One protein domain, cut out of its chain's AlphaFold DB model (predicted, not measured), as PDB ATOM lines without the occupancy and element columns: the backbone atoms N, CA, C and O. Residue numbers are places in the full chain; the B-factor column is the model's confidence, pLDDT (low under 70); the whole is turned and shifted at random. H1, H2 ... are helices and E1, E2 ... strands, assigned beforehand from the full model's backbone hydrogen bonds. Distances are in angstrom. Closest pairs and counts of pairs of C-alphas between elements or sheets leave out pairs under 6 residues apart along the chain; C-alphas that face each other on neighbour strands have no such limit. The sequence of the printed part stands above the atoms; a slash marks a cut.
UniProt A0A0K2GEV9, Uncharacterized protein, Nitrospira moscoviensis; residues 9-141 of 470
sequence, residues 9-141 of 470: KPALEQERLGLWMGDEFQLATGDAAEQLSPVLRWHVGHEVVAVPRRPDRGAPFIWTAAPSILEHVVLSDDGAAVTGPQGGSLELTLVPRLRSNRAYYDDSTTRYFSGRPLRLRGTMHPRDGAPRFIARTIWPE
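Overview. This is residues 9 to 141 of the 470 residues of an uncharacterized protein of Nitrospira moscoviensis (UniProt A0A0K2GEV9). What does the whole look like? Two lobes make it: a small closed barrel of five strands, E3 to E7, with the short helix H2 on it, and a smaller lobe of loops, the two-stranded sheet of E1 and E2, and the short helix H1. The long link of residues 53 to 67 leads from the smaller lobe to the barrel, and residues 98 to 103 stick out on a loop. What is it made of? The 133 residues printed, under half of them in named elements, run E1 H1 E2 E3 E4 E5 H2 E6 E7, a mixed class with an antiparallel sheet and a mixed barrel. How large is it? It is compact, with a radius of gyration of the C-alphas of 16.3 A and spans of 47 by 35 by 31 A.

Arrangement. How do the first strands pair? E1, residues 25 to 29, and E2, residues 48 to 52, are antiparallel at 144 degrees, with N 26 and O 51 within hydrogen-bond range at 2.9 A. H1, residues 38 to 44, comes nearest to E1 at the C-alphas of Thr 29 and Val 44, 7.9 A apart. How does the barrel close? E3, residues 68 to 75, E4, residues 81 to 83, and E5, residues 89 to 94, form a meander, each strand the antiparallel neighbour of the one before, with N 74 and O 83 at 2.9 A and N 82 and O 90 at 2.9 A. E7, residues 130 to 140, is parallel to E5, with N 133 and O 91 at 2.9 A, and forms a hairpin with E6, residues 118 to 127, with N 125 and O 132 at 2.8 A. E6 is also the antiparallel neighbour of E3, which bends by 86 degrees at residue 72, and N 70 and O 120 are 2.9 A apart. Where are the helices? H2, residues 107 to 113, is on the barrel, its closest C-alpha pair with E3 being Leu 75 and Phe 113 at 6.9 A, and H1 is not on it. In H1 and H2 every O i to N i+4 pair is within hydrogen-bond range.

Along the chain. Where do the first and last elements lie? E1 begins at C-alpha 25, (-21.359, 0.666, 98.416), and E7 ends at C-alpha 140, (2.001, -4.192, 90.621). How long are the elements from first to last C-alpha? E1 spans 12.9 A, H1 10.1 A, E2 13.3 A, E3 17.3 A and E4 6.8 A. E5 spans 16.0 A, H2 10.0 A, E6 23.2 A and E7 26.0 A.

Size, cuts and confidence. How far does it reach? The two C-alphas farthest apart, those of Asp 56 and Asp 77, are 47.9 A apart. Which links are long? E2 to E3 and E5 to H2 are long links, and the printed part has no cut. Where is confidence low? Residues 127 to 129 have a pLDDT under 70; the mean of the printed part is 90.7.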
ATOM      1  N   LYS A   9      -7.481  -5.310 104.458       93.75
ATOM      2  CA  LYS A   9      -8.666  -4.448 104.528       93.75
ATOM      3  C   LYS A   9      -9.810  -4.998 103.665       93.75
ATOM      4  O   LYS A   9      -9.541  -5.680 102.672       93.75
ATOM      5  N   PRO A  10     -11.079  -4.729 104.006       94.38
ATOM      6  CA  PRO A  10     -12.211  -4.955 103.114       94.38
ATOM      7  C   PRO A  10     -12.040  -4.210 101.786       94.38
ATOM      8  O   PRO A  10     -11.517  -3.099 101.752       94.38
ATOM      9  N   ALA A  11     -12.563  -4.770 100.696       93.88
ATOM     10  CA  ALA A  11     -12.392  -4.245  99.339       93.88
ATOM     11  C   ALA A  11     -13.071  -2.896  99.051       93.88
ATOM     12  O   ALA A  11     -12.921  -2.373  97.949       93.88
ATOM     13  N   LEU A  12     -13.809  -2.352 100.021       95.38
ATOM     14  CA  LEU A  12     -14.421  -1.022  99.973       95.38
ATOM     15  C   LEU A  12     -13.792  -0.040 100.974       95.38
ATOM     16  O   LEU A  12     -14.037   1.162 100.888       95.38
ATOM     17  N   GLU A  13     -13.018  -0.524 101.950       94.19
ATOM     18  CA  GLU A  13     -12.495   0.324 103.020       94.19
ATOM     19  C   GLU A  13     -11.373   1.220 102.487       94.19
ATOM     20  O   GLU A  13     -10.328   0.729 102.061       94.19
ATOM     21  N   GLN A  14     -11.575   2.542 102.566       89.75
ATOM     22  CA  GLN A  14     -10.618   3.545 102.070       89.75
ATOM     23  C   GLN A  14     -10.298   3.371 100.574       89.75
ATOM     24  O   GLN A  14      -9.228   3.759 100.113       89.75
ATOM     25  N   GLU A  15     -11.230   2.788  99.823       93.31
ATOM     26  CA  GLU A  15     -11.119   2.562  98.388       93.31
ATOM     27  C   GLU A  15     -11.977   3.559  97.621       93.31
ATOM     28  O   GLU A  15     -13.023   4.012  98.098       93.31
ATOM     29  N   ARG A  16     -11.558   3.866  96.396       94.00
ATOM     30  CA  ARG A  16     -12.477   4.366  95.379       94.00
ATOM     31  C   ARG A  16     -12.904   3.208  94.494       94.00
ATOM     32  O   ARG A  16     -12.246   2.177  94.398       94.00
ATOM     33  N   LEU A  17     -14.024   3.409  93.830       94.44
ATOM     34  CA  LEU A  17     -14.467   2.586  92.728       94.44
ATOM     35  C   LEU A  17     -14.802   3.539  91.588       94.44
ATOM     36  O   LEU A  17     -15.917   4.040  91.477       94.44
ATOM     37  N   GLY A  18     -13.800   3.857  90.773       95.12
ATOM     38  CA  GLY A  18     -13.925   4.817  89.685       95.12
ATOM     39  C   GLY A  18     -14.130   6.229  90.226       95.12
ATOM     40  O   GLY A  18     -13.233   6.804  90.840       95.12
ATOM     41  N   LEU A  19     -15.294   6.813  89.945       95.06
ATOM     42  CA  LEU A  19     -15.643   8.165  90.396       95.06
ATOM     43  C   LEU A  19     -16.256   8.189  91.805       95.06
ATOM     44  O   LEU A  19     -16.368   9.267  92.387       95.06
ATOM     45  N   TRP A  20     -16.610   7.026  92.352       94.44
ATOM     46  CA  TRP A  20     -17.304   6.883  93.630       94.44
ATOM     47  C   TRP A  20     -16.370   6.459  94.759       94.44
ATOM     48  O   TRP A  20     -15.307   5.874  94.532       94.44
ATOM     49  N   MET A  21     -16.784   6.738  95.988       94.25
ATOM     50  CA  MET A  21     -16.135   6.237  97.194       94.25
ATOM     51  C   MET A  21     -16.677   4.851  97.557       94.25
ATOM     52  O   MET A  21     -17.852   4.551  97.354       94.25
ATOM     53  N   GLY A  22     -15.828   3.988  98.113       94.25
ATOM     54  CA  GLY A  22     -16.215   2.635  98.516       94.25
ATOM     55  C   GLY A  22     -17.304   2.596  99.595       94.25
ATOM     56  O   GLY A  22     -18.098   1.658  99.625       94.25
ATOM     57  N   ASP A  23     -17.404   3.626 100.440       94.94
ATOM     58  CA  ASP A  23     -18.434   3.745 101.482       94.94
ATOM     59  C   ASP A  23     -19.852   3.983 100.928       94.94
ATOM     60  O   ASP A  23     -20.840   3.702 101.616       94.94
ATOM     61  N   GLU A  24     -19.973   4.394  99.663       94.69
ATOM     62  CA  GLU A  24     -21.240   4.480  98.930       94.69
ATOM     63  C   GLU A  24     -21.803   3.097  98.564       94.69
ATOM     64  O   GLU A  24     -22.970   2.979  98.173       94.69
ATOM     65  N   PHE A  25     -21.006   2.040  98.739       95.44
ATOM     66  CA  PHE A  25     -21.359   0.666  98.416       95.44
ATOM     67  C   PHE A  25     -21.386  -0.232  99.652       95.44
ATOM     68  O   PHE A  25     -20.872   0.072 100.734       95.44
ATOM     69  N   GLN A  26     -22.004  -1.387  99.469       94.75
ATOM     70  CA  GLN A  26     -21.872  -2.537 100.345       94.75
ATOM     71  C   GLN A  26     -21.465  -3.749  99.509       94.75
ATOM     72  O   GLN A  26     -21.875  -3.877  98.354       94.75
ATOM     73  N   LEU A  27     -20.648  -4.629 100.087       94.44
ATOM     74  CA  LEU A  27     -20.319  -5.896  99.448       94.44
ATOM     75  C   LEU A  27     -21.469  -6.881  99.634       94.44
ATOM     76  O   LEU A  27     -22.050  -6.974 100.714       94.44
ATOM     77  N   ALA A  28     -21.749  -7.638  98.587       92.00
ATOM     78  CA  ALA A  28     -22.631  -8.790  98.609       92.00
ATOM     79  C   ALA A  28     -22.047  -9.883  97.708       92.00
ATOM     80  O   ALA A  28     -21.241  -9.608  96.817       92.00
ATOM     81  N   THR A  29     -22.461 -11.126  97.922       89.62
ATOM     82  CA  THR A  29     -22.357 -12.146  96.875       89.62
ATOM     83  C   THR A  29     -23.553 -12.006  95.944       89.62
ATOM     84  O   THR A  29     -24.633 -11.596  96.377       89.62
ATOM     85  N   GLY A  30     -23.379 -12.328  94.666       82.56
ATOM     86  CA  GLY A  30     -24.431 -12.199  93.660       82.56
ATOM     87  C   GLY A  30     -25.765 -12.852  94.041       82.56
ATOM     88  O   GLY A  30     -26.813 -12.230  93.877       82.56
ATOM     89  N   ASP A  31     -25.738 -14.045  94.632       84.31
ATOM     90  CA  ASP A  31     -26.946 -14.757  95.070       84.31
ATOM     91  C   ASP A  31     -27.675 -14.053  96.224       84.31
ATOM     92  O   ASP A  31     -28.906 -14.072  96.289       84.31
ATOM     93  N   ALA A  32     -26.925 -13.393  97.109       86.25
ATOM     94  CA  ALA A  32     -27.449 -12.674  98.270       86.25
ATOM     95  C   ALA A  32     -27.796 -11.201  97.971       86.25
ATOM     96  O   ALA A  32     -28.382 -10.517  98.808       86.25
ATOM     97  N   ALA A  33     -27.441 -10.691  96.789       86.56
ATOM     98  CA  ALA A  33     -27.612  -9.290  96.418       86.56
ATOM     99  C   ALA A  33     -29.038  -8.998  95.919       86.56
ATOM    100  O   ALA A  33     -29.259  -8.795  94.726       86.56
ATOM    101  N   GLU A  34     -30.022  -8.971  96.821       84.88
ATOM    102  CA  GLU A  34     -31.452  -8.782  96.500       84.88
ATOM    103  C   GLU A  34     -31.771  -7.509  95.700       84.88
ATOM    104  O   GLU A  34     -32.798  -7.451  95.027       84.88
ATOM    105  N   GLN A  35     -30.888  -6.505  95.730       83.88
ATOM    106  CA  GLN A  35     -31.031  -5.272  94.950       83.88
ATOM    107  C   GLN A  35     -30.787  -5.485  93.446       83.88
ATOM    108  O   GLN A  35     -31.145  -4.634  92.635       83.88
ATOM    109  N   LEU A  36     -30.149  -6.594  93.061       84.38
ATOM    110  CA  LEU A  36     -29.877  -6.926  91.669       84.38
ATOM    111  C   LEU A  36     -31.065  -7.662  91.043       84.38
ATOM    112  O   LEU A  36     -31.761  -8.454  91.686       84.38
ATOM    113  N   SER A  37     -31.262  -7.456  89.739       83.88
ATOM    114  CA  SER A  37     -32.287  -8.191  88.999       83.88
ATOM    115  C   SER A  37     -32.035  -9.708  89.078       83.88
ATOM    116  O   SER A  37     -30.880 -10.137  89.150       83.88
ATOM    117  N   PRO A  38     -33.076 -10.562  89.022       84.94
ATOM    118  CA  PRO A  38     -32.898 -12.018  89.037       84.94
ATOM    119  C   PRO A  38     -31.933 -12.530  87.958       84.94
ATOM    120  O   PRO A  38     -31.154 -13.444  88.205       84.94
ATOM    121  N   VAL A  39     -31.960 -11.902  86.777       82.62
ATOM    122  CA  VAL A  39     -31.058 -12.218  85.664       82.62
ATOM    123  C   VAL A  39     -29.613 -11.915  86.033       82.62
ATOM    124  O   VAL A  39     -28.735 -12.744  85.799       82.62
ATOM    125  N   LEU A  40     -29.360 -10.740  86.608       84.19
ATOM    126  CA  LEU A  40     -28.021 -10.338  87.006       84.19
ATOM    127  C   LEU A  40     -27.510 -11.208  88.156       84.19
ATOM    128  O   LEU A  40     -26.406 -11.728  88.041       84.19
ATOM    129  N   ARG A  41     -28.324 -11.456  89.194       87.50
ATOM    130  CA  ARG A  41     -27.978 -12.364  90.303       87.50
ATOM    131  C   ARG A  41     -27.548 -13.737  89.812       87.50
ATOM    132  O   ARG A  41     -26.512 -14.224  90.231       87.50
ATOM    133  N   TRP A  42     -28.287 -14.318  88.868       85.19
ATOM    134  CA  TRP A  42     -27.911 -15.600  88.278       85.19
ATOM    135  C   TRP A  42     -26.577 -15.542  87.516       85.19
ATOM    136  O   TRP A  42     -25.799 -16.490  87.565       85.19
ATOM    137  N   HIS A  43     -26.291 -14.435  86.822       83.00
ATOM    138  CA  HIS A  43     -25.027 -14.275  86.098       83.00
ATOM    139  C   HIS A  43     -23.821 -14.107  87.021       83.00
ATOM    140  O   HIS A  43     -22.757 -14.625  86.684       83.00
ATOM    141  N   VAL A  44     -23.972 -13.368  88.124       85.38
ATOM    142  CA  VAL A  44     -22.890 -13.153  89.093       85.38
ATOM    143  C   VAL A  44     -22.760 -14.313  90.084       85.38
ATOM    144  O   VAL A  44     -21.649 -14.645  90.472       85.38
ATOM    145  N   GLY A  45     -23.844 -14.997  90.446       87.56
ATOM    146  CA  GLY A  45     -23.813 -16.180  91.306       87.56
ATOM    147  C   GLY A  45     -23.073 -15.931  92.624       87.56
ATOM    148  O   GLY A  45     -23.386 -15.008  93.372       87.56
ATOM    149  N   HIS A  46     -22.023 -16.709  92.882       88.56
ATOM    150  CA  HIS A  46     -21.196 -16.578  94.088       88.56
ATOM    151  C   HIS A  46     -20.133 -15.468  94.016       88.56
ATOM    152  O   HIS A  46     -19.356 -15.296  94.956       88.56
ATOM    153  N   GLU A  47     -20.074 -14.715  92.919       90.56
ATOM    154  CA  GLU A  47     -19.114 -13.630  92.750       90.56
ATOM    155  C   GLU A  47     -19.364 -12.478  93.723       90.56
ATOM    156  O   GLU A  47     -20.505 -12.159  94.068       90.56
ATOM    157  N   VAL A  48     -18.277 -11.830  94.148       92.25
ATOM    158  CA  VAL A  48     -18.341 -10.686  95.062       92.25
ATOM    159  C   VAL A  48     -18.566  -9.405  94.275       92.25
ATOM    160  O   VAL A  48     -17.770  -9.028  93.412       92.25
ATOM    161  N   VAL A  49     -19.650  -8.716  94.603       93.19
ATOM    162  CA  VAL A  49     -20.081  -7.478  93.965       93.19
ATOM    163  C   VAL A  49     -20.210  -6.361  94.997       93.19
ATOM    164  O   VAL A  49     -20.599  -6.584  96.142       93.19
ATOM    165  N   ALA A  50     -19.914  -5.139  94.576       94.25
ATOM    166  CA  ALA A  50     -20.276  -3.919  95.267       94.25
ATOM    167  C   ALA A  50     -21.622  -3.437  94.722       94.25
ATOM    168  O   ALA A  50     -21.757  -3.146  93.530       94.25
ATOM    169  N   VAL A  51     -22.619  -3.364  95.600       92.56
ATOM    170  CA  VAL A  51     -23.941  -2.818  95.283       92.56
ATOM    171  C   VAL A  51     -24.104  -1.454  95.949       92.56
ATOM    172  O   VAL A  51     -23.675  -1.276  97.094       92.56
ATOM    173  N   PRO A  52     -24.682  -0.463  95.252       92.12
ATOM    174  CA  PRO A  52     -24.847   0.873  95.802       92.12
ATOM    175  C   PRO A  52     -25.797   0.838  97.000       92.12
ATOM    176  O   PRO A  52     -26.872   0.240  96.941       92.12
ATOM    177  N   ARG A  53     -25.439   1.530  98.086       91.31
ATOM    178  CA  ARG A  53     -26.326   1.703  99.253       91.31
ATOM    179  C   ARG A  53     -27.541   2.570  98.928       91.31
ATOM    180  O   ARG A  53     -28.566   2.468  99.592       91.31
ATOM    181  N   ARG A  54     -27.393   3.454  97.937       85.75
ATOM    182  CA  ARG A  54     -28.402   4.406  97.451       85.75
ATOM    183  C   ARG A  54     -28.490   4.325  95.921       85.75
ATOM    184  O   ARG A  54     -27.829   5.108  95.236       85.75
ATOM    185  N   PRO A  55     -29.216   3.334  95.370       75.56
ATOM    186  CA  PRO A  55     -29.281   3.101  93.924       75.56
ATOM    187  C   PRO A  55     -29.922   4.264  93.147       75.56
ATOM    188  O   PRO A  55     -29.605   4.475  91.980       75.56
ATOM    189  N   ASP A  56     -30.756   5.072  93.804       73.75
ATOM    190  CA  ASP A  56     -31.373   6.295  93.276       73.75
ATOM    191  C   ASP A  56     -30.358   7.366  92.842       73.75
ATOM    192  O   ASP A  56     -30.684   8.253  92.055       73.75
ATOM    193  N   ARG A  57     -29.108   7.276  93.312       71.25
ATOM    194  CA  ARG A  57     -28.030   8.219  92.977       71.25
ATOM    195  C   ARG A  57     -27.248   7.857  91.712       71.25
ATOM    196  O   ARG A  57     -26.242   8.497  91.420       71.25
ATOM    197  N   GLY A  58     -27.686   6.839  90.970       73.00
ATOM    198  CA  GLY A  58     -27.098   6.459  89.679       73.00
ATOM    199  C   GLY A  58     -25.746   5.744  89.770       73.00
ATOM    200  O   GLY A  58     -25.075   5.580  88.751       73.00
ATOM    201  N   ALA A  59     -25.330   5.321  90.969       81.88
ATOM    202  CA  ALA A  59     -24.124   4.522  91.151       81.88
ATOM    203  C   ALA A  59     -24.341   3.089  90.613       81.88
ATOM    204  O   ALA A  59     -25.378   2.479  90.885       81.88
ATOM    205  N   PRO A  60     -23.386   2.531  89.849       87.25
ATOM    206  CA  PRO A  60     -23.530   1.215  89.246       87.25
ATOM    207  C   PRO A  60     -23.307   0.070  90.237       87.25
ATOM    208  O   PRO A  60     -22.587   0.226  91.214       87.25
ATOM    209  N   PHE A  61     -23.814  -1.129  89.938       89.69
ATOM    210  CA  PHE A  61     -23.225  -2.330  90.539       89.69
ATOM    211  C   PHE A  61     -21.837  -2.571  89.926       89.69
ATOM    212  O   PHE A  61     -21.620  -2.300  88.741       89.69
ATOM    213  N   ILE A  62     -20.906  -3.085  90.722       92.62
ATOM    214  CA  ILE A  62     -19.520  -3.315  90.307       92.62
ATOM    215  C   ILE A  62     -19.099  -4.709  90.754       92.62
ATOM    216  O   ILE A  62     -19.293  -5.084  91.903       92.62
ATOM    217  N   TRP A  63     -18.489  -5.483  89.867       92.50
ATOM    218  CA  TRP A  63     -17.886  -6.763  90.214       92.50
ATOM    219  C   TRP A  63     -16.469  -6.533  90.750       92.50
ATOM    220  O   TRP A  63     -15.554  -6.181  90.005       92.50
ATOM    221  N   THR A  64     -16.291  -6.696  92.064       91.38
ATOM    222  CA  THR A  64     -15.024  -6.406  92.759       91.38
ATOM    223  C   THR A  64     -14.076  -7.600  92.806       91.38
ATOM    224  O   THR A  64     -12.966  -7.463  93.322       91.38
ATOM    225  N   ALA A  65     -14.505  -8.753  92.281       87.50
ATOM    226  CA  ALA A  65     -13.791 -10.032  92.219       87.50
ATOM    227  C   ALA A  65     -13.573 -10.727  93.571       87.50
ATOM    228  O   ALA A  65     -13.746 -11.941  93.684       87.50
ATOM    229  N   ALA A  66     -13.182  -9.980  94.600       94.00
ATOM    230  CA  ALA A  66     -12.886 -10.504  95.925       94.00
ATOM    231  C   ALA A  66     -13.286  -9.505  97.027       94.00
ATOM    232  O   ALA A  66     -13.404  -8.303  96.757       94.00
ATOM    233  N   PRO A  67     -13.495  -9.984  98.267       95.25
ATOM    234  CA  PRO A  67     -13.967  -9.154  99.370       95.25
ATOM    235  C   PRO A  67     -12.851  -8.430 100.128       95.25
ATOM    236  O   PRO A  67     -13.156  -7.496 100.868       95.25
ATOM    237  N   SER A  68     -11.588  -8.830  99.960       96.06
ATOM    238  CA  SER A  68     -10.469  -8.293 100.737       96.06
ATOM    239  C   SER A  68      -9.287  -7.891  99.864       96.06
ATOM    240  O   SER A  68      -9.092  -8.429  98.771       96.06
ATOM    241  N   ILE A  69      -8.491  -6.956 100.382       96.31
ATOM    242  CA  ILE A  69      -7.308  -6.394  99.733       96.31
ATOM    243  C   ILE A  69      -6.114  -6.452 100.687       96.31
ATOM    244  O   ILE A  69      -6.238  -6.130 101.872       96.31
ATOM    245  N   LEU A  70      -4.962  -6.844 100.146       95.75
ATOM    246  CA  LEU A  70      -3.637  -6.634 100.725       95.75
ATOM    247  C   LEU A  70      -2.899  -5.596  99.884       95.75
ATOM    248  O   LEU A  70      -2.969  -5.646  98.660       95.75
ATOM    249  N   GLU A  71      -2.183  -4.679 100.522       94.69
ATOM    250  CA  GLU A  71      -1.424  -3.620  99.845       94.69
ATOM    251  C   GLU A  71       0.000  -3.559 100.375       94.69
ATOM    252  O   GLU A  71       0.262  -3.925 101.527       94.69
ATOM    253  N   HIS A  72       0.905  -3.043  99.544       95.25
ATOM    254  CA  HIS A  72       2.308  -2.832  99.890       95.25
ATOM    255  C   HIS A  72       3.008  -4.115 100.338       95.25
ATOM    256  O   HIS A  72       3.926  -4.077 101.161       95.25
ATOM    257  N   VAL A  73       2.556  -5.257  99.821       96.75
ATOM    258  CA  VAL A  73       3.171  -6.546 100.113       96.75
ATOM    259  C   VAL A  73       4.214  -6.884  99.058       96.75
ATOM    260  O   VAL A  73       4.111  -6.452  97.914       96.75
ATOM    261  N   VAL A  74       5.214  -7.668  99.437       97.00
ATOM    262  CA  VAL A  74       6.233  -8.193  98.523       97.00
ATOM    263  C   VAL A  74       6.119  -9.708  98.495       97.00
ATOM    264  O   VAL A  74       5.979 -10.342  99.543       97.00
ATOM    265  N   LEU A  75       6.148 -10.273  97.293       96.81
ATOM    266  CA  LEU A  75       6.108 -11.713  97.068       96.81
ATOM    267  C   LEU A  75       7.437 -12.363  97.481       96.81
ATOM    268  O   LEU A  75       8.501 -11.804  97.211       96.81
ATOM    269  N   SER A  76       7.381 -13.535  98.116       94.75
ATOM    270  CA  SER A  76       8.562 -14.378  98.327       94.75
ATOM    271  C   SER A  76       9.117 -14.913  97.003       94.75
ATOM    272  O   SER A  76       8.399 -15.005  96.008       94.75
ATOM    273  N   ASP A  77      10.392 -15.304  96.983       91.19
ATOM    274  CA  ASP A  77      11.053 -15.788  95.758       91.19
ATOM    275  C   ASP A  77      10.383 -17.034  95.154       91.19
ATOM    276  O   ASP A  77      10.390 -17.216  93.938       91.19
ATOM    277  N   ASP A  78       9.771 -17.871  95.996       92.00
ATOM    278  CA  ASP A  78       9.018 -19.066  95.604       92.00
ATOM    279  C   ASP A  78       7.538 -18.791  95.269       92.00
ATOM    280  O   ASP A  78       6.819 -19.696  94.851       92.00
ATOM    281  N   GLY A  79       7.060 -17.556  95.454       94.56
ATOM    282  CA  GLY A  79       5.667 -17.179  95.225       94.56
ATOM    283  C   GLY A  79       4.657 -17.736  96.236       94.56
ATOM    284  O   GLY A  79       3.455 -17.571  96.032       94.56
ATOM    285  N   ALA A  80       5.105 -18.392  97.310       95.06
ATOM    286  CA  ALA A  80       4.239 -19.082  98.269       95.06
ATOM    287  C   ALA A  80       3.807 -18.214  99.464       95.06
ATOM    288  O   ALA A  80       2.945 -18.614 100.249       95.06
ATOM    289  N   ALA A  81       4.382 -17.024  99.628       95.31
ATOM    290  CA  ALA A  81       4.057 -16.117 100.716       95.31
ATOM    291  C   ALA A  81       4.162 -14.653 100.289       95.31
ATOM    292  O   ALA A  81       4.827 -14.296  99.316       95.31
ATOM    293  N   VAL A  82       3.524 -13.783 101.068       96.00
ATOM    294  CA  VAL A  82       3.698 -12.338 100.952       96.00
ATOM    295  C   VAL A  82       4.113 -11.719 102.270       96.00
ATOM    296  O   VAL A  82       3.589 -12.063 103.328       96.00
ATOM    297  N   THR A  83       5.034 -10.765 102.195       95.25
ATOM    298  CA  THR A  83       5.522 -10.018 103.353       95.25
ATOM    299  C   THR A  83       5.031  -8.579 103.296       95.25
ATOM    300  O   THR A  83       5.220  -7.890 102.297       95.25
ATOM    301  N   GLY A  84       4.386  -8.112 104.363       92.44
ATOM    302  CA  GLY A  84       3.927  -6.733 104.496       92.44
ATOM    303  C   GLY A  84       5.029  -5.781 104.984       92.44
ATOM    304  O   GLY A  84       6.057  -6.227 105.499       92.44
ATOM    305  N   PRO A  85       4.795  -4.456 104.949       87.19
ATOM    306  CA  PRO A  85       5.816  -3.445 105.263       87.19
ATOM    307  C   PRO A  85       6.412  -3.534 106.676       87.19
ATOM    308  O   PRO A  85       7.505  -3.041 106.928       87.19
ATOM    309  N   GLN A  86       5.691  -4.149 107.618       85.75
ATOM    310  CA  GLN A  86       6.114  -4.302 109.015       85.75
ATOM    311  C   GLN A  86       6.888  -5.612 109.281       85.75
ATOM    312  O   GLN A  86       7.134  -5.953 110.444       85.75
ATOM    313  N   GLY A  87       7.251  -6.345 108.220       84.50
ATOM    314  CA  GLY A  87       7.974  -7.623 108.273       84.50
ATOM    315  C   GLY A  87       7.084  -8.840 108.541       84.50
ATOM    316  O   GLY A  87       7.585  -9.923 108.820       84.50
ATOM    317  N   GLY A  88       5.768  -8.654 108.498       87.62
ATOM    318  CA  GLY A  88       4.793  -9.715 108.686       87.62
ATOM    319  C   GLY A  88       4.638 -10.599 107.464       87.62
ATOM    320  O   GLY A  88       4.422 -10.043 106.395       87.62
ATOM    321  N   SER A  89       4.695 -11.923 107.609       90.81
ATOM    322  CA  SER A  89       4.508 -12.867 106.497       90.81
ATOM    323  C   SER A  89       3.138 -13.541 106.558       90.81
ATOM    324  O   SER A  89       2.598 -13.771 107.641       90.81
ATOM    325  N   LEU A  90       2.573 -13.839 105.393       92.94
ATOM    326  CA  LEU A  90       1.296 -14.517 105.227       92.94
ATOM    327  C   LEU A  90       1.400 -15.525 104.089       92.94
ATOM    328  O   LEU A  90       1.893 -15.191 103.012       92.94
ATOM    329  N   GLU A  91       0.901 -16.739 104.318       94.75
ATOM    330  CA  GLU A  91       0.848 -17.756 103.273       94.75
ATOM    331  C   GLU A  91      -0.051 -17.283 102.121       94.75
ATOM    332  O   GLU A  91      -1.192 -16.853 102.333       94.75
ATOM    333  N   LEU A  92       0.467 -17.395 100.900       96.00
ATOM    334  CA  LEU A  92      -0.224 -17.071  99.668       96.00
ATOM    335  C   LEU A  92      -0.607 -18.361  98.945       96.00
ATOM    336  O   LEU A  92       0.188 -19.272  98.740       96.00
ATOM    337  N   THR A  93      -1.851 -18.437  98.507       96.31
ATOM    338  CA  THR A  93      -2.296 -19.415  97.516       96.31
ATOM    339  C   THR A  93      -3.027 -18.666  96.415       96.31
ATOM    340  O   THR A  93      -3.578 -17.594  96.644       96.31
ATOM    341  N   LEU A  94      -3.028 -19.209  95.208       96.94
ATOM    342  CA  LEU A  94      -3.734 -18.612  94.082       96.94
ATOM    343  C   LEU A  94      -5.101 -19.282  93.915       96.94
ATOM    344  O   LEU A  94      -5.252 -20.468  94.222       96.94
ATOM    345  N   VAL A  95      -6.101 -18.542  93.429       95.25
ATOM    346  CA  VAL A  95      -7.380 -19.144  93.018       95.25
ATOM    347  C   VAL A  95      -7.134 -20.297  92.034       95.25
ATOM    348  O   VAL A  95      -6.204 -20.227  91.243       95.25
ATOM    349  N   PRO A  96      -7.929 -21.375  92.025       93.75
ATOM    350  CA  PRO A  96      -7.702 -22.459  91.075       93.75
ATOM    351  C   PRO A  96      -7.744 -21.979  89.618       93.75
ATOM    352  O   PRO A  96      -8.612 -21.191  89.228       93.75
ATOM    353  N   ARG A  97      -6.821 -22.490  88.795       93.06
ATOM    354  CA  ARG A  97      -6.824 -22.271  87.345       93.06
ATOM    355  C   ARG A  97      -8.078 -22.896  86.734       93.06
ATOM    356  O   ARG A  97      -8.336 -24.086  86.921       93.06
ATOM    357  N   LEU A  98      -8.824 -22.123  85.948       87.69
ATOM    358  CA  LEU A  98      -9.904 -22.667  85.125       87.69
ATOM    359  C   LEU A  98      -9.330 -23.614  84.068       87.69
ATOM    360  O   LEU A  98      -8.329 -23.298  83.429       87.69
ATOM    361  N   ARG A  99      -9.996 -24.749  83.826       85.56
ATOM    362  CA  ARG A  99      -9.554 -25.747  82.832       85.56
ATOM    363  C   ARG A  99      -9.329 -25.140  81.442       85.56
ATOM    364  O   ARG A  99      -8.435 -25.568  80.721       85.56
ATOM    365  N   SER A 100     -10.154 -24.167  81.080       80.62
ATOM    366  CA  SER A 100     -10.107 -23.447  79.812       80.62
ATOM    367  C   SER A 100      -8.998 -22.394  79.754       80.62
ATOM    368  O   SER A 100      -8.540 -22.079  78.666       80.62
ATOM    369  N   ASN A 101      -8.521 -21.875  80.888       87.00
ATOM    370  CA  ASN A 101      -7.554 -20.786  80.899       87.00
ATOM    371  C   ASN A 101      -6.169 -21.257  80.428       87.00
ATOM    372  O   ASN A 101      -5.552 -22.106  81.071       87.00
ATOM    373  N   ARG A 102      -5.647 -20.665  79.348       84.44
ATOM    374  CA  ARG A 102      -4.297 -20.921  78.807       84.44
ATOM    375  C   ARG A 102      -3.200 -19.932  79.242       84.44
ATOM    376  O   ARG A 102      -2.033 -20.210  78.993       84.44
ATOM    377  N   ALA A 103      -3.544 -18.815  79.883       87.94
ATOM    378  CA  ALA A 103      -2.619 -17.771  80.351       87.94
ATOM    379  C   ALA A 103      -2.637 -17.668  81.878       87.94
ATOM    380  O   ALA A 103      -3.068 -16.663  82.440       87.94
ATOM    381  N   TYR A 104      -2.253 -18.746  82.556       92.88
ATOM    382  CA  TYR A 104      -2.273 -18.772  84.013       92.88
ATOM    383  C   TYR A 104      -0.897 -18.440  84.590       92.88
ATOM    384  O   TYR A 104       0.129 -18.618  83.931       92.88
ATOM    385  N   TYR A 105      -0.910 -17.971  85.833       94.88
ATOM    386  CA  TYR A 105       0.273 -17.679  86.632       94.88
ATOM    387  C   TYR A 105       1.255 -18.865  86.663       94.88
ATOM    388  O   TYR A 105       0.850 -19.994  86.952       94.88
ATOM    389  N   ASP A 106       2.539 -18.593  86.420       94.25
ATOM    390  CA  ASP A 106       3.641 -19.560  86.501       94.25
ATOM    391  C   ASP A 106       4.940 -18.931  87.054       94.25
ATOM    392  O   ASP A 106       4.954 -17.792  87.530       94.25
ATOM    393  N   ASP A 107       6.062 -19.652  86.975       95.12
ATOM    394  CA  ASP A 107       7.372 -19.188  87.455       95.12
ATOM    395  C   ASP A 107       7.865 -17.907  86.760       95.12
ATOM    396  O   ASP A 107       8.650 -17.138  87.325       95.12
ATOM    397  N   SER A 108       7.452 -17.654  85.513       94.31
ATOM    398  CA  SER A 108       7.764 -16.399  84.823       94.31
ATOM    399  C   SER A 108       6.980 -15.230  85.406       94.31
ATOM    400  O   SER A 108       7.538 -14.141  85.564       94.31
ATOM    401  N   THR A 109       5.735 -15.478  85.815       95.62
ATOM    402  CA  THR A 109       4.906 -14.510  86.530       95.62
ATOM    403  C   THR A 109       5.480 -14.201  87.915       95.62
ATOM    404  O   THR A 109       5.596 -13.028  88.272       95.62
ATOM    405  N   THR A 110       5.931 -15.215  88.665       96.44
ATOM    406  CA  THR A 110       6.623 -15.018  89.956       96.44
ATOM    407  C   THR A 110       7.839 -14.116  89.802       96.44
ATOM    408  O   THR A 110       7.970 -13.127  90.520       96.44
ATOM    409  N   ARG A 111       8.700 -14.382  88.812       94.69
ATOM    410  CA  ARG A 111       9.877 -13.540  88.539       94.69
ATOM    411  C   ARG A 111       9.508 -12.110  88.152       94.69
ATOM    412  O   ARG A 111      10.220 -11.186  88.526       94.69
ATOM    413  N   TYR A 112       8.411 -11.920  87.420       93.38
ATOM    414  CA  TYR A 112       7.926 -10.594  87.034       93.38
ATOM    415  C   TYR A 112       7.450  -9.754  88.232       93.38
ATOM    416  O   TYR A 112       7.583  -8.527  88.213       93.38
ATOM    417  N   PHE A 113       6.891 -10.395  89.261       95.50
ATOM    418  CA  PHE A 113       6.402  -9.725  90.471       95.50
ATOM    419  C   PHE A 113       7.409  -9.685  91.625       95.50
ATOM    420  O   PHE A 113       7.248  -8.868  92.533       95.50
ATOM    421  N   SER A 114       8.439 -10.533  91.604       93.50
ATOM    422  CA  SER A 114       9.461 -10.592  92.650       93.50
ATOM    423  C   SER A 114      10.112  -9.222  92.885       93.50
ATOM    424  O   SER A 114      10.434  -8.486  91.951       93.50
ATOM    425  N   GLY A 115      10.254  -8.857  94.162       92.25
ATOM    426  CA  GLY A 115      10.845  -7.590  94.603       92.25
ATOM    427  C   GLY A 115       9.986  -6.336  94.386       92.25
ATOM    428  O   GLY A 115      10.404  -5.248  94.787       92.25
ATOM    429  N   ARG A 116       8.795  -6.449  93.785       94.62
ATOM    430  CA  ARG A 116       7.903  -5.307  93.522       94.62
ATOM    431  C   ARG A 116       6.876  -5.131  94.642       94.62
ATOM    432  O   ARG A 116       6.473  -6.119  95.256       94.62
ATOM    433  N   PRO A 117       6.418  -3.894  94.909       96.25
ATOM    434  CA  PRO A 117       5.270  -3.668  95.776       96.25
ATOM    435  C   PRO A 117       3.991  -4.120  95.064       96.25
ATOM    436  O   PRO A 117       3.720  -3.707  93.932       96.25
ATOM    437  N   LEU A 118       3.212  -4.972  95.721       97.75
ATOM    438  CA  LEU A 118       2.011  -5.581  95.167       97.75
ATOM    439  C   LEU A 118       0.768  -5.204  95.967       97.75
ATOM    440  O   LEU A 118       0.776  -5.099  97.197       97.75
ATOM    441  N   ARG A 119      -0.330  -5.095  95.227       96.94
ATOM    442  CA  ARG A 119      -1.697  -5.047  95.720       96.94
ATOM    443  C   ARG A 119      -2.408  -6.317  95.275       96.94
ATOM    444  O   ARG A 119      -2.414  -6.646  94.093       96.94
ATOM    445  N   LEU A 120      -3.019  -7.033  96.207       97.75
ATOM    446  CA  LEU A 120      -3.707  -8.293  95.942       97.75
ATOM    447  C   LEU A 120      -5.175  -8.172  96.325       97.75
ATOM    448  O   LEU A 120      -5.469  -7.740  97.436       97.75
ATOM    449  N   ARG A 121      -6.094  -8.632  95.469       97.19
ATOM    450  CA  ARG A 121      -7.476  -8.937  95.888       97.19
ATOM    451  C   ARG A 121      -7.633 -10.431  96.098       97.19
ATOM    452  O   ARG A 121      -7.161 -11.212  95.274       97.19
ATOM    453  N   GLY A 122      -8.333 -10.826  97.151       96.56
ATOM    454  CA  GLY A 122      -8.519 -12.232  97.491       96.56
ATOM    455  C   GLY A 122      -9.430 -12.459  98.690       96.56
ATOM    456  O   GLY A 122     -10.091 -11.537  99.177       96.56
ATOM    457  N   THR A 123      -9.461 -13.700  99.159       95.25
ATOM    458  CA  THR A 123     -10.202 -14.134 100.348       95.25
ATOM    459  C   THR A 123      -9.242 -14.651 101.411       95.25
ATOM    460  O   THR A 123      -8.257 -15.324 101.111       95.25
ATOM    461  N   MET A 124      -9.535 -14.355 102.678       91.94
ATOM    462  CA  MET A 124      -8.829 -14.973 103.797       91.94
ATOM    463  C   MET A 124      -9.484 -16.314 104.125       91.94
ATOM    464  O   MET A 124     -10.698 -16.371 104.319       91.94
ATOM    465  N   HIS A 125      -8.688 -17.375 104.217       87.56
ATOM    466  CA  HIS A 125      -9.125 -18.698 104.646       87.56
ATOM    467  C   HIS A 125      -8.342 -19.128 105.892       87.56
ATOM    468  O   HIS A 125      -7.111 -19.058 105.892       87.56
ATOM    469  N   PRO A 126      -9.017 -19.586 106.959       76.50
ATOM    470  CA  PRO A 126      -8.337 -20.245 108.065       76.50
ATOM    471  C   PRO A 126      -7.874 -21.640 107.618       76.50
ATOM    472  O   PRO A 126      -8.675 -22.414 107.091       76.50
ATOM    473  N   ARG A 127      -6.602 -21.981 107.839       67.38
ATOM    474  CA  ARG A 127      -6.076 -23.339 107.651       67.38
ATOM    475  C   ARG A 127      -5.294 -23.756 108.889       67.38
ATOM    476  O   ARG A 127      -4.312 -23.114 109.225       67.38
ATOM    477  N   ASP A 128      -5.722 -24.828 109.553       65.38
ATOM    478  CA  ASP A 128      -4.968 -25.482 110.637       65.38
ATOM    479  C   ASP A 128      -4.430 -24.518 111.725       65.38
ATOM    480  O   ASP A 128      -3.369 -24.738 112.302       65.38
ATOM    481  N   GLY A 129      -5.157 -23.426 112.004       66.50
ATOM    482  CA  GLY A 129      -4.777 -22.405 112.991       66.50
ATOM    483  C   GLY A 129      -3.947 -21.226 112.464       66.50
ATOM    484  O   GLY A 129      -3.762 -20.270 113.212       66.50
ATOM    485  N   ALA A 130      -3.513 -21.233 111.197       74.38
ATOM    486  CA  ALA A 130      -2.808 -20.126 110.548       74.38
ATOM    487  C   ALA A 130      -3.657 -19.474 109.430       74.38
ATOM    488  O   ALA A 130      -4.389 -20.165 108.708       74.38
ATOM    489  N   PRO A 131      -3.602 -18.140 109.263       85.31
ATOM    490  CA  PRO A 131      -4.298 -17.459 108.178       85.31
ATOM    491  C   PRO A 131      -3.603 -17.708 106.830       85.31
ATOM    492  O   PRO A 131      -2.381 -17.623 106.724       85.31
ATOM    493  N   ARG A 132      -4.392 -17.960 105.781       92.25
ATOM    494  CA  ARG A 132      -3.940 -18.048 104.385       92.25
ATOM    495  C   ARG A 132      -4.732 -17.088 103.516       92.25
ATOM    496  O   ARG A 132      -5.961 -17.067 103.573       92.25
ATOM    497  N   PHE A 133      -4.046 -16.377 102.631       95.75
ATOM    498  CA  PHE A 133      -4.694 -15.545 101.626       95.75
ATOM    499  C   PHE A 133      -4.781 -16.264 100.283       95.75
ATOM    500  O   PHE A 133      -3.764 -16.675  99.725       95.75
ATOM    501  N   ILE A 134      -5.993 -16.395  99.748       96.75
ATOM    502  CA  ILE A 134      -6.223 -16.905  98.398       96.75
ATOM    503  C   ILE A 134      -6.365 -15.710  97.456       96.75
ATOM    504  O   ILE A 134      -7.412 -15.060  97.417       96.75
ATOM    505  N   ALA A 135      -5.303 -15.399  96.718       97.50
ATOM    506  CA  ALA A 135      -5.274 -14.292  95.777       97.50
ATOM    507  C   ALA A 135      -6.008 -14.635  94.481       97.50
ATOM    508  O   ALA A 135      -5.792 -15.678  93.865       97.50
ATOM    509  N   ARG A 136      -6.850 -13.696  94.059       96.38
ATOM    510  CA  ARG A 136      -7.558 -13.686  92.782       96.38
ATOM    511  C   ARG A 136      -6.949 -12.712  91.783       96.38
ATOM    512  O   ARG A 136      -6.992 -12.973  90.588       96.38
ATOM    513  N   THR A 137      -6.404 -11.602  92.269       96.88
ATOM    514  CA  THR A 137      -5.734 -10.594  91.437       96.88
ATOM    515  C   THR A 137      -4.373 -10.260  92.033       96.88
ATOM    516  O   THR A 137      -4.226 -10.264  93.260       96.88
ATOM    517  N   ILE A 138      -3.397  -9.960  91.172       97.62
ATOM    518  CA  ILE A 138      -2.057  -9.518  91.575       97.62
ATOM    519  C   ILE A 138      -1.688  -8.265  90.783       97.62
ATOM    520  O   ILE A 138      -1.358  -8.337  89.606       97.62
ATOM    521  N   TRP A 139      -1.758  -7.106  91.428       97.19
ATOM    522  CA  TRP A 139      -1.488  -5.810  90.820       97.19
ATOM    523  C   TRP A 139      -0.117  -5.265  91.243       97.19
ATOM    524  O   TRP A 139       0.129  -5.120  92.441       97.19
ATOM    525  N   PRO A 140       0.758  -4.883  90.301       96.12
ATOM    526  CA  PRO A 140       2.001  -4.192  90.621       96.12
ATOM    527  C   PRO A 140       1.756  -2.704  90.927       96.12
ATOM    528  O   PRO A 140       1.366  -1.925  90.058       96.12
ATOM    529  N   GLU A 141       1.993  -2.277  92.168       95.62
ATOM    530  CA  GLU A 141       1.714  -0.906  92.632       95.62
ATOM    531  C   GLU A 141       2.687   0.145  92.082       95.62
ATOM    532  O   GLU A 141       2.428   1.346  92.175       95.62
TER     533      GLU A 141